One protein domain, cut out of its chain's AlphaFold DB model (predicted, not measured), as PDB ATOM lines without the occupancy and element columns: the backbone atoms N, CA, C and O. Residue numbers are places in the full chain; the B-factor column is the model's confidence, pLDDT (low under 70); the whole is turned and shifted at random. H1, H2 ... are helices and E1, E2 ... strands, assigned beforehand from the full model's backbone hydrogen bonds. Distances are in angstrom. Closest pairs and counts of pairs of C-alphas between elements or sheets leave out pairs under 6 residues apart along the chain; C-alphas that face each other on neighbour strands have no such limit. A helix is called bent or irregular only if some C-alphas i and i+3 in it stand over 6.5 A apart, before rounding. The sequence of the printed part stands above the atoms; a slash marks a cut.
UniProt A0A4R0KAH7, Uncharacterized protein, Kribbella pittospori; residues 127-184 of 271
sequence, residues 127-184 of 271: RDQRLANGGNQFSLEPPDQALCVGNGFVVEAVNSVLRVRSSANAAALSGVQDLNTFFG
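What this domain is: This is residues 127 to 184 of the 271 residues of an uncharacterized protein of Kribbella pittospori (UniProt A0A4R0KAH7). Picture a small sheet of three strands, E1, E2 and E3, with two short helices, H1 and H2, at one end of it, near where E2 ends and E3 begins. After E3 the chain turns at the other end of the sheet and folds back along the edge strand E3 towards H2. The printed part has 58 residues with two named helices and three named strands, in the order H1, E1, E2, E3, H2; the sheet order is E1, E2, E3, all antiparallel, and the class is mixed, helices and strands. The whole is compact, with a radius of gyration of the C-alphas of 11.6 A and spans of 32 by 22 by 19 A.

Where its parts are: Find C-alpha 127 at (134.998, 103.006, 104.734); from there H1 runs over residues 127 to 135, 9.7 A from first to last C-alpha. It is irregular, with C-alphas 130 and 133 lying 8.5 A apart. Go on to C-alpha 145 at (127.907, 94.006, 112.535), where E1 begins; it takes residues 145 to 150 and is 16.8 A long. E2, residues 153 to 158, is 16.5 A long, and E3, residues 161 to 166, is 17.4 A long. H2, residues 179 to 182, is 4.7 A long and ends at C-alpha 182, at (116.615, 102.257, 102.220).

How they stand to each other: Start at the sheet, a meander, each strand the antiparallel neighbour of the one before. E1 and E2 form a hairpin, their directions at 170 degrees; look for N 148 and O 155, 2.9 A apart and within hydrogen-bond range. E2 and E3 form a hairpin too, at 159 degrees, where N 156 and O 163 are 3.0 A apart, within hydrogen-bond range. Outside the named strands, residues 177 to 178 pair antiparallel with residues 161 to 162 of E3. H1 is on the sheet but only grazes it, with its residues 128 to 133; its closest C-alphas to E3 are those of Gln 129 and Val 161, 5.6 A apart. H2 is on the sheet and only grazes it too, with residues 179 to 182; its closest C-alphas to E3 are those of Leu 179 and Val 161, 5.5 A apart. H1 and H2 are close but not clearly touching, the closest C-alphas being those of Asn 133 and Thr 181, 7.8 A apart. In H1, 3 of 5 O i to N i+4 pairs are within hydrogen-bond range; H2 is too short for such a pair, and its 1 pair of O i to N i+3 is within range.

The domain as a whole: The two C-alphas farthest apart are those of Phe 138 and Ala 168, 32.4 A. The printed part has no cut. The links E1 to E2 and E2 to E3 are tight, H1 to E1 is short, and E3 to H2 is long, with residues 167 to 178 in no named element. The mean pLDDT of the printed part is 88.8, and residue 142 is under 70.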
ATOM      1  N   ARG A 127     134.766 102.279 105.984       88.94
ATOM      2  CA  ARG A 127     134.998 103.006 104.734       88.94
ATOM      3  C   ARG A 127     133.834 102.842 103.755       88.94
ATOM      4  O   ARG A 127     133.415 103.826 103.152       88.94
ATOM      5  N   ASP A 128     133.287 101.633 103.632       90.00
ATOM      6  CA  ASP A 128     132.111 101.379 102.790       90.00
ATOM      7  C   ASP A 128     130.887 102.158 103.285       90.00
ATOM      8  O   ASP A 128     130.148 102.718 102.474       90.00
ATOM      9  N   GLN A 129     130.694 102.247 104.609       89.38
ATOM     10  CA  GLN A 129     129.666 103.102 105.202       89.38
ATOM     11  C   GLN A 129     129.888 104.562 104.833       89.38
ATOM     12  O   GLN A 129     128.979 105.214 104.321       89.38
ATOM     13  N   ARG A 130     131.088 105.077 105.100       89.62
ATOM     14  CA  ARG A 130     131.413 106.488 104.927       89.62
ATOM     15  C   ARG A 130     131.212 106.954 103.488       89.62
ATOM     16  O   ARG A 130     130.772 108.079 103.265       89.62
ATOM     17  N   LEU A 131     131.515 106.093 102.520       91.44
ATOM     18  CA  LEU A 131     131.380 106.398 101.100       91.44
ATOM     19  C   LEU A 131     129.985 106.105 100.541       91.44
ATOM     20  O   LEU A 131     129.703 106.518  99.418       91.44
ATOM     21  N   ALA A 132     129.093 105.424 101.260       89.69
ATOM     22  CA  ALA A 132     127.747 105.171 100.753       89.69
ATOM     23  C   ALA A 132     126.973 106.482 100.504       89.69
ATOM     24  O   ALA A 132     127.290 107.543 101.048       89.69
ATOM     25  N   ASN A 133     125.952 106.418  99.643       90.06
ATOM     26  CA  ASN A 133     125.094 107.562  99.307       90.06
ATOM     27  C   ASN A 133     125.867 108.818  98.848       90.06
ATOM     28  O   ASN A 133     125.565 109.942  99.263       90.06
ATOM     29  N   GLY A 134     126.909 108.636  98.031       88.00
ATOM     30  CA  GLY A 134     127.756 109.737  97.570       88.00
ATOM     31  C   GLY A 134     128.628 110.381  98.655       88.00
ATOM     32  O   GLY A 134     129.053 111.519  98.473       88.00
ATOM     33  N   GLY A 135     128.895 109.697  99.773       88.19
ATOM     34  CA  GLY A 135     129.724 110.220 100.868       88.19
ATOM     35  C   GLY A 135     128.959 111.031 101.920       88.19
ATOM     36  O   GLY A 135     129.564 111.776 102.690       88.19
ATOM     37  N   ASN A 136     127.628 110.919 101.950       87.50
ATOM     38  CA  ASN A 136     126.752 111.688 102.842       87.50
ATOM     39  C   ASN A 136     126.377 110.919 104.120       87.50
ATOM     40  O   ASN A 136     125.261 111.049 104.624       87.50
ATOM     41  N   GLN A 137     127.310 110.112 104.627       86.31
ATOM     42  CA  GLN A 137     127.160 109.301 105.832       86.31
ATOM     43  C   GLN A 137     128.125 109.787 106.917       86.31
ATOM     44  O   GLN A 137     129.247 110.181 106.606       86.31
ATOM     45  N   PHE A 138     127.692 109.739 108.179       85.88
ATOM     46  CA  PHE A 138     128.574 109.979 109.321       85.88
ATOM     47  C   PHE A 138     129.552 108.821 109.519       85.88
ATOM     48  O   PHE A 138     129.249 107.669 109.185       85.88
ATOM     49  N   SER A 139     130.697 109.139 110.113       84.88
ATOM     50  CA  SER A 139     131.666 108.188 110.633       84.88
ATOM     51  C   SER A 139     131.180 107.783 112.015       84.88
ATOM     52  O   SER A 139     131.073 108.614 112.912       84.88
ATOM     53  N   LEU A 140     130.781 106.523 112.152       75.94
ATOM     54  CA  LEU A 140     130.292 105.973 113.412       75.94
ATOM     55  C   LEU A 140     131.192 104.813 113.806       75.94
ATOM     56  O   LEU A 140     131.467 103.949 112.972       75.94
ATOM     57  N   GLU A 141     131.603 104.776 115.069       70.44
ATOM     58  CA  GLU A 141     132.418 103.699 115.624       70.44
ATOM     59  C   GLU A 141     131.945 103.281 117.025       70.44
ATOM     60  O   GLU A 141     131.488 104.142 117.785       70.44
ATOM     61  N   PRO A 142     132.141 101.992 117.391       69.75
ATOM     62  CA  PRO A 142     132.717 100.898 116.579       69.75
ATOM     63  C   PRO A 142     131.747 100.302 115.532       69.75
ATOM     64  O   PRO A 142     130.558 100.594 115.579       69.75
ATOM     65  N   PRO A 143     132.219  99.493 114.560       72.06
ATOM     66  CA  PRO A 143     131.343  98.835 113.590       72.06
ATOM     67  C   PRO A 143     130.480  97.751 114.248       72.06
ATOM     68  O   PRO A 143     130.980  96.678 114.589       72.06
ATOM     69  N   ASP A 144     129.179  98.003 114.364       77.06
ATOM     70  CA  ASP A 144     128.208  97.032 114.861       77.06
ATOM     71  C   ASP A 144     127.712  96.161 113.700       77.06
ATOM     72  O   ASP A 144     126.902  96.591 112.870       77.06
ATOM     73  N   GLN A 145     128.244  94.937 113.609       84.69
ATOM     74  CA  GLN A 145     127.907  94.006 112.535       84.69
ATOM     75  C   GLN A 145     126.605  93.251 112.831       84.69
ATOM     76  O   GLN A 145     126.469  92.574 113.848       84.69
ATOM     77  N   ALA A 146     125.682  93.292 111.874       87.56
ATOM     78  CA  ALA A 146     124.517  92.425 111.807       87.56
ATOM     79  C   ALA A 146     124.621  91.529 110.564       87.56
ATOM     80  O   ALA A 146     124.780  92.016 109.445       87.56
ATOM     81  N   LEU A 147     124.518  90.212 110.752       90.88
ATOM     82  CA  LEU A 147     124.596  89.227 109.675       90.88
ATOM     83  C   LEU A 147     123.432  88.243 109.778       90.88
ATOM     84  O   LEU A 147     123.283  87.549 110.781       90.88
ATOM     85  N   CYS A 148     122.644  88.148 108.711       89.44
ATOM     86  CA  CYS A 148     121.538  87.206 108.594       89.44
ATOM     87  C   CYS A 148     121.715  86.355 107.333       89.44
ATOM     88  O   CYS A 148     121.973  86.886 106.253       89.44
ATOM     89  N   VAL A 149     121.537  85.038 107.455       89.12
ATOM     90  CA  VAL A 149     121.628  84.089 106.335       89.12
ATOM     91  C   VAL A 149     120.339  83.284 106.250       89.12
ATOM     92  O   VAL A 149     119.867  82.756 107.254       89.12
ATOM     93  N   GLY A 150     119.764  83.182 105.055       86.81
ATOM     94  CA  GLY A 150     118.559  82.393 104.827       86.81
ATOM     95  C   GLY A 150     117.974  82.594 103.435       86.81
ATOM     96  O   GLY A 150     118.254  83.584 102.761       86.81
ATOM     97  N   ASN A 151     117.150  81.639 102.994       87.88
ATOM     98  CA  ASN A 151     116.423  81.699 101.718       87.88
ATOM     99  C   ASN A 151     117.309  81.995 100.484       87.88
ATOM    100  O   ASN A 151     116.884  82.678  99.560       87.88
ATOM    101  N   GLY A 152     118.562  81.530 100.475       89.25
ATOM    102  CA  GLY A 152     119.497  81.782  99.374       89.25
ATOM    103  C   GLY A 152     120.294  83.090  99.481       89.25
ATOM    104  O   GLY A 152     121.199  83.304  98.672       89.25
ATOM    105  N   PHE A 153     120.056  83.917 100.502       92.38
ATOM    106  CA  PHE A 153     120.667  85.237 100.660       92.38
ATOM    107  C   PHE A 153     121.486  85.364 101.945       92.38
ATOM    108  O   PHE A 153     121.206  84.730 102.962       92.38
ATOM    109  N   VAL A 154     122.480  86.246 101.888       92.38
ATOM    110  CA  VAL A 154     123.204  86.785 103.039       92.38
ATOM    111  C   VAL A 154     122.936  88.281 103.071       92.38
ATOM    112  O   VAL A 154     123.270  88.990 102.120       92.38
ATOM    113  N   VAL A 155     122.334  88.763 104.150       93.94
ATOM    114  CA  VAL A 155     122.147  90.191 104.405       93.94
ATOM    115  C   VAL A 155     123.134  90.587 105.487       93.94
ATOM    116  O   VAL A 155     123.070  90.084 106.606       93.94
ATOM    117  N   GLU A 156     124.060  91.467 105.134       93.88
ATOM    118  CA  GLU A 156     125.016  92.053 106.065       93.88
ATOM    119  C   GLU A 156     124.682  93.533 106.221       93.88
ATOM    120  O   GLU A 156     124.536  94.237 105.221       93.88
ATOM    121  N   ALA A 157     124.586  94.003 107.458       92.19
ATOM    122  CA  ALA A 157     124.547  95.413 107.787       92.19
ATOM    123  C   ALA A 157     125.676  95.750 108.760       92.19
ATOM    124  O   ALA A 157     126.040  94.939 109.609       92.19
ATOM    125  N   VAL A 158     126.234  96.946 108.615       89.19
ATOM    126  CA  VAL A 158     127.217  97.508 109.540       89.19
ATOM    127  C   VAL A 158     126.790  98.934 109.832       89.19
ATOM    128  O   VAL A 158     126.707  99.754 108.912       89.19
ATOM    129  N   ASN A 159     126.475  99.211 111.098       87.31
ATOM    130  CA  ASN A 159     125.926 100.482 111.573       87.31
ATOM    131  C   ASN A 159     124.713 100.954 110.740       87.31
ATOM    132  O   ASN A 159     123.576 100.563 110.977       87.31
ATOM    133  N   SER A 160     124.961 101.826 109.757       89.88
ATOM    134  CA  SER A 160     123.952 102.516 108.946       89.88
ATOM    135  C   SER A 160     124.006 102.164 107.458       89.88
ATOM    136  O   SER A 160     123.416 102.878 106.644       89.88
ATOM    137  N   VAL A 161     124.690 101.082 107.081       92.19
ATOM    138  CA  VAL A 161     124.667 100.538 105.715       92.19
ATOM    139  C   VAL A 161     124.358  99.049 105.696       92.19
ATOM    140  O   VAL A 161     124.630  98.342 106.660       92.19
ATOM    141  N   LEU A 162     123.825  98.570 104.572       94.50
ATOM    142  CA  LEU A 162     123.582  97.160 104.294       94.50
ATOM    143  C   LEU A 162     124.027  96.751 102.888       94.50
ATOM    144  O   LEU A 162     124.153  97.579 101.980       94.50
ATOM    145  N   ARG A 163     124.223  95.447 102.698       94.69
ATOM    146  CA  ARG A 163     124.450  94.798 101.405       94.69
ATOM    147  C   ARG A 163     123.837  93.399 101.401       94.69
ATOM    148  O   ARG A 163     123.901  92.676 102.393       94.69
ATOM    149  N   VAL A 164     123.313  92.996 100.246       94.62
ATOM    150  CA  VAL A 164     122.825  91.636  99.994       94.62
ATOM    151  C   VAL A 164     123.828  90.873  99.133       94.62
ATOM    152  O   VAL A 164     124.316  91.376  98.118       94.62
ATOM    153  N   ARG A 165     124.135  89.642  99.539       95.25
ATOM    154  CA  ARG A 165     124.977  88.690  98.809       95.25
ATOM    155  C   ARG A 165     124.233  87.372  98.587       95.25
ATOM    156  O   ARG A 165     123.291  87.043  99.303       95.25
ATOM    157  N   SER A 166     124.675  86.614  97.594       93.50
ATOM    158  CA  SER A 166     124.256  85.230  97.377       93.50
ATOM    159  C   SER A 166     124.843  84.343  98.471       93.50
ATOM    160  O   SER A 166     126.041  84.398  98.724       93.50
ATOM    161  N   SER A 167     124.039  83.492  99.104       91.00
ATOM    162  CA  SER A 167     124.558  82.513 100.077       91.00
ATOM    163  C   SER A 167     125.335  81.360  99.433       91.00
ATOM    164  O   SER A 167     126.137  80.725 100.106       91.00
ATOM    165  N   ALA A 168     125.147  81.113  98.131       89.88
ATOM    166  CA  ALA A 168     125.787  79.997  97.433       89.88
ATOM    167  C   ALA A 168     127.269  80.256  97.114       89.88
ATOM    168  O   ALA A 168     128.069  79.330  97.082       89.88
ATOM    169  N   ASN A 169     127.625  81.509  96.830       91.12
ATOM    170  CA  ASN A 169     128.965  81.882  96.361       91.12
ATOM    171  C   ASN A 169     129.441  83.246  96.882       91.12
ATOM    172  O   ASN A 169     130.458  83.760  96.428       91.12
ATOM    173  N   ALA A 170     128.687  83.856  97.800       91.44
ATOM    174  CA  ALA A 170     128.980  85.146  98.413       91.44
ATOM    175  C   ALA A 170     129.099  86.337  97.436       91.44
ATOM    176  O   ALA A 170     129.531  87.424  97.827       91.44
ATOM    177  N   ALA A 171     128.657  86.177  96.184       94.25
ATOM    178  CA  ALA A 171     128.631  87.255  95.204       94.25
ATOM    179  C   ALA A 171     127.717  88.397  95.671       94.25
ATOM    180  O   ALA A 171     126.612  88.153  96.161       94.25
ATOM    181  N   ALA A 172     128.162  89.646  95.505       92.81
ATOM    182  CA  ALA A 172     127.340  90.816  95.789       92.81
ATOM    183  C   ALA A 172     126.154  90.877  94.822       92.81
ATOM    184  O   ALA A 172     126.333  90.950  93.609       92.81
ATOM    185  N   LEU A 173     124.945  90.854  95.377       92.94
ATOM    186  CA  LEU A 173     123.695  90.997  94.632       92.94
ATOM    187  C   LEU A 173     123.182  92.441  94.670       92.94
ATOM    188  O   LEU A 173     122.284  92.799  93.914       92.94
ATOM    189  N   SER A 174     123.763  93.277  95.535       93.19
ATOM    190  CA  SER A 174     123.483  94.706  95.619       93.19
ATOM    191  C   SER A 174     124.752  95.546  95.775       93.19
ATOM    192  O   SER A 174     125.800  95.069  96.228       93.19
ATOM    193  N   GLY A 175     124.624  96.846  95.489       92.00
ATOM    194  CA  GLY A 175     125.551  97.854  96.004       92.00
ATOM    195  C   GLY A 175     125.496  97.969  97.534       92.00
ATOM    196  O   GLY A 175     124.716  97.273  98.194       92.00
ATOM    197  N   VAL A 176     126.333  98.843  98.097       93.25
ATOM    198  CA  VAL A 176     126.215  99.243  99.508       93.25
ATOM    199  C   VAL A 176     125.118 100.288  99.604       93.25
ATOM    200  O   VAL A 176     125.165 101.314  98.928       93.25
ATOM    201  N   GLN A 177     124.121  99.999 100.426       92.88
ATOM    202  CA  GLN A 177     122.929 100.808 100.596       92.88
ATOM    203  C   GLN A 177     122.933 101.429 101.990       92.88
ATOM    204  O   GLN A 177     122.983 100.698 102.972       92.88
ATOM    205  N   ASP A 178     122.819 102.752 102.102       92.44
ATOM    206  CA  ASP A 178     122.566 103.401 103.393       92.44
ATOM    207  C   ASP A 178     121.124 103.194 103.872       92.44
ATOM    208  O   ASP A 178     120.192 103.147 103.062       92.44
ATOM    209  N   LEU A 179     120.942 103.097 105.194       90.12
ATOM    210  CA  LEU A 179     119.637 102.853 105.813       90.12
ATOM    211  C   LEU A 179     118.652 104.005 105.598       90.12
ATOM    212  O   LEU A 179     117.458 103.751 105.467       90.12
ATOM    213  N   ASN A 180     119.115 105.255 105.503       88.56
ATOM    214  CA  ASN A 180     118.217 106.379 105.249       88.56
ATOM    215  C   ASN A 180     117.562 106.246 103.877       88.56
ATOM    216  O   ASN A 180     116.338 106.208 103.793       88.56
ATOM    217  N   THR A 181     118.350 106.077 102.816       88.44
ATOM    218  CA  THR A 181     117.821 105.833 101.470       88.44
ATOM    219  C   THR A 181     116.992 104.550 101.425       88.44
ATOM    220  O   THR A 181     115.934 104.548 100.798       88.44
ATOM    221  N   PHE A 182     117.410 103.482 102.119       89.12
ATOM    222  CA  PHE A 182     116.615 102.257 102.220       89.12
ATOM    223  C   PHE A 182     115.237 102.525 102.834       89.12
ATOM    224  O   PHE A 182     114.250 102.020 102.331       89.12
ATOM    225  N   PHE A 183     115.109 103.359 103.861       87.44
ATOM    226  CA  PHE A 183     113.806 103.692 104.450       87.44
ATOM    227  C   PHE A 183     113.125 104.920 103.816       87.44
ATOM    228  O   PHE A 183     112.075 105.353 104.288       87.44
ATOM    229  N   GLY A 184     113.683 105.476 102.735       84.69
ATOM    230  CA  GLY A 184     113.144 106.658 102.055       84.69
ATOM    231  C   GLY A 184     113.341 107.979 102.813       84.69
ATOM    232  O   GLY A 184     112.653 108.959 102.527       84.69
TER     233      GLY A 184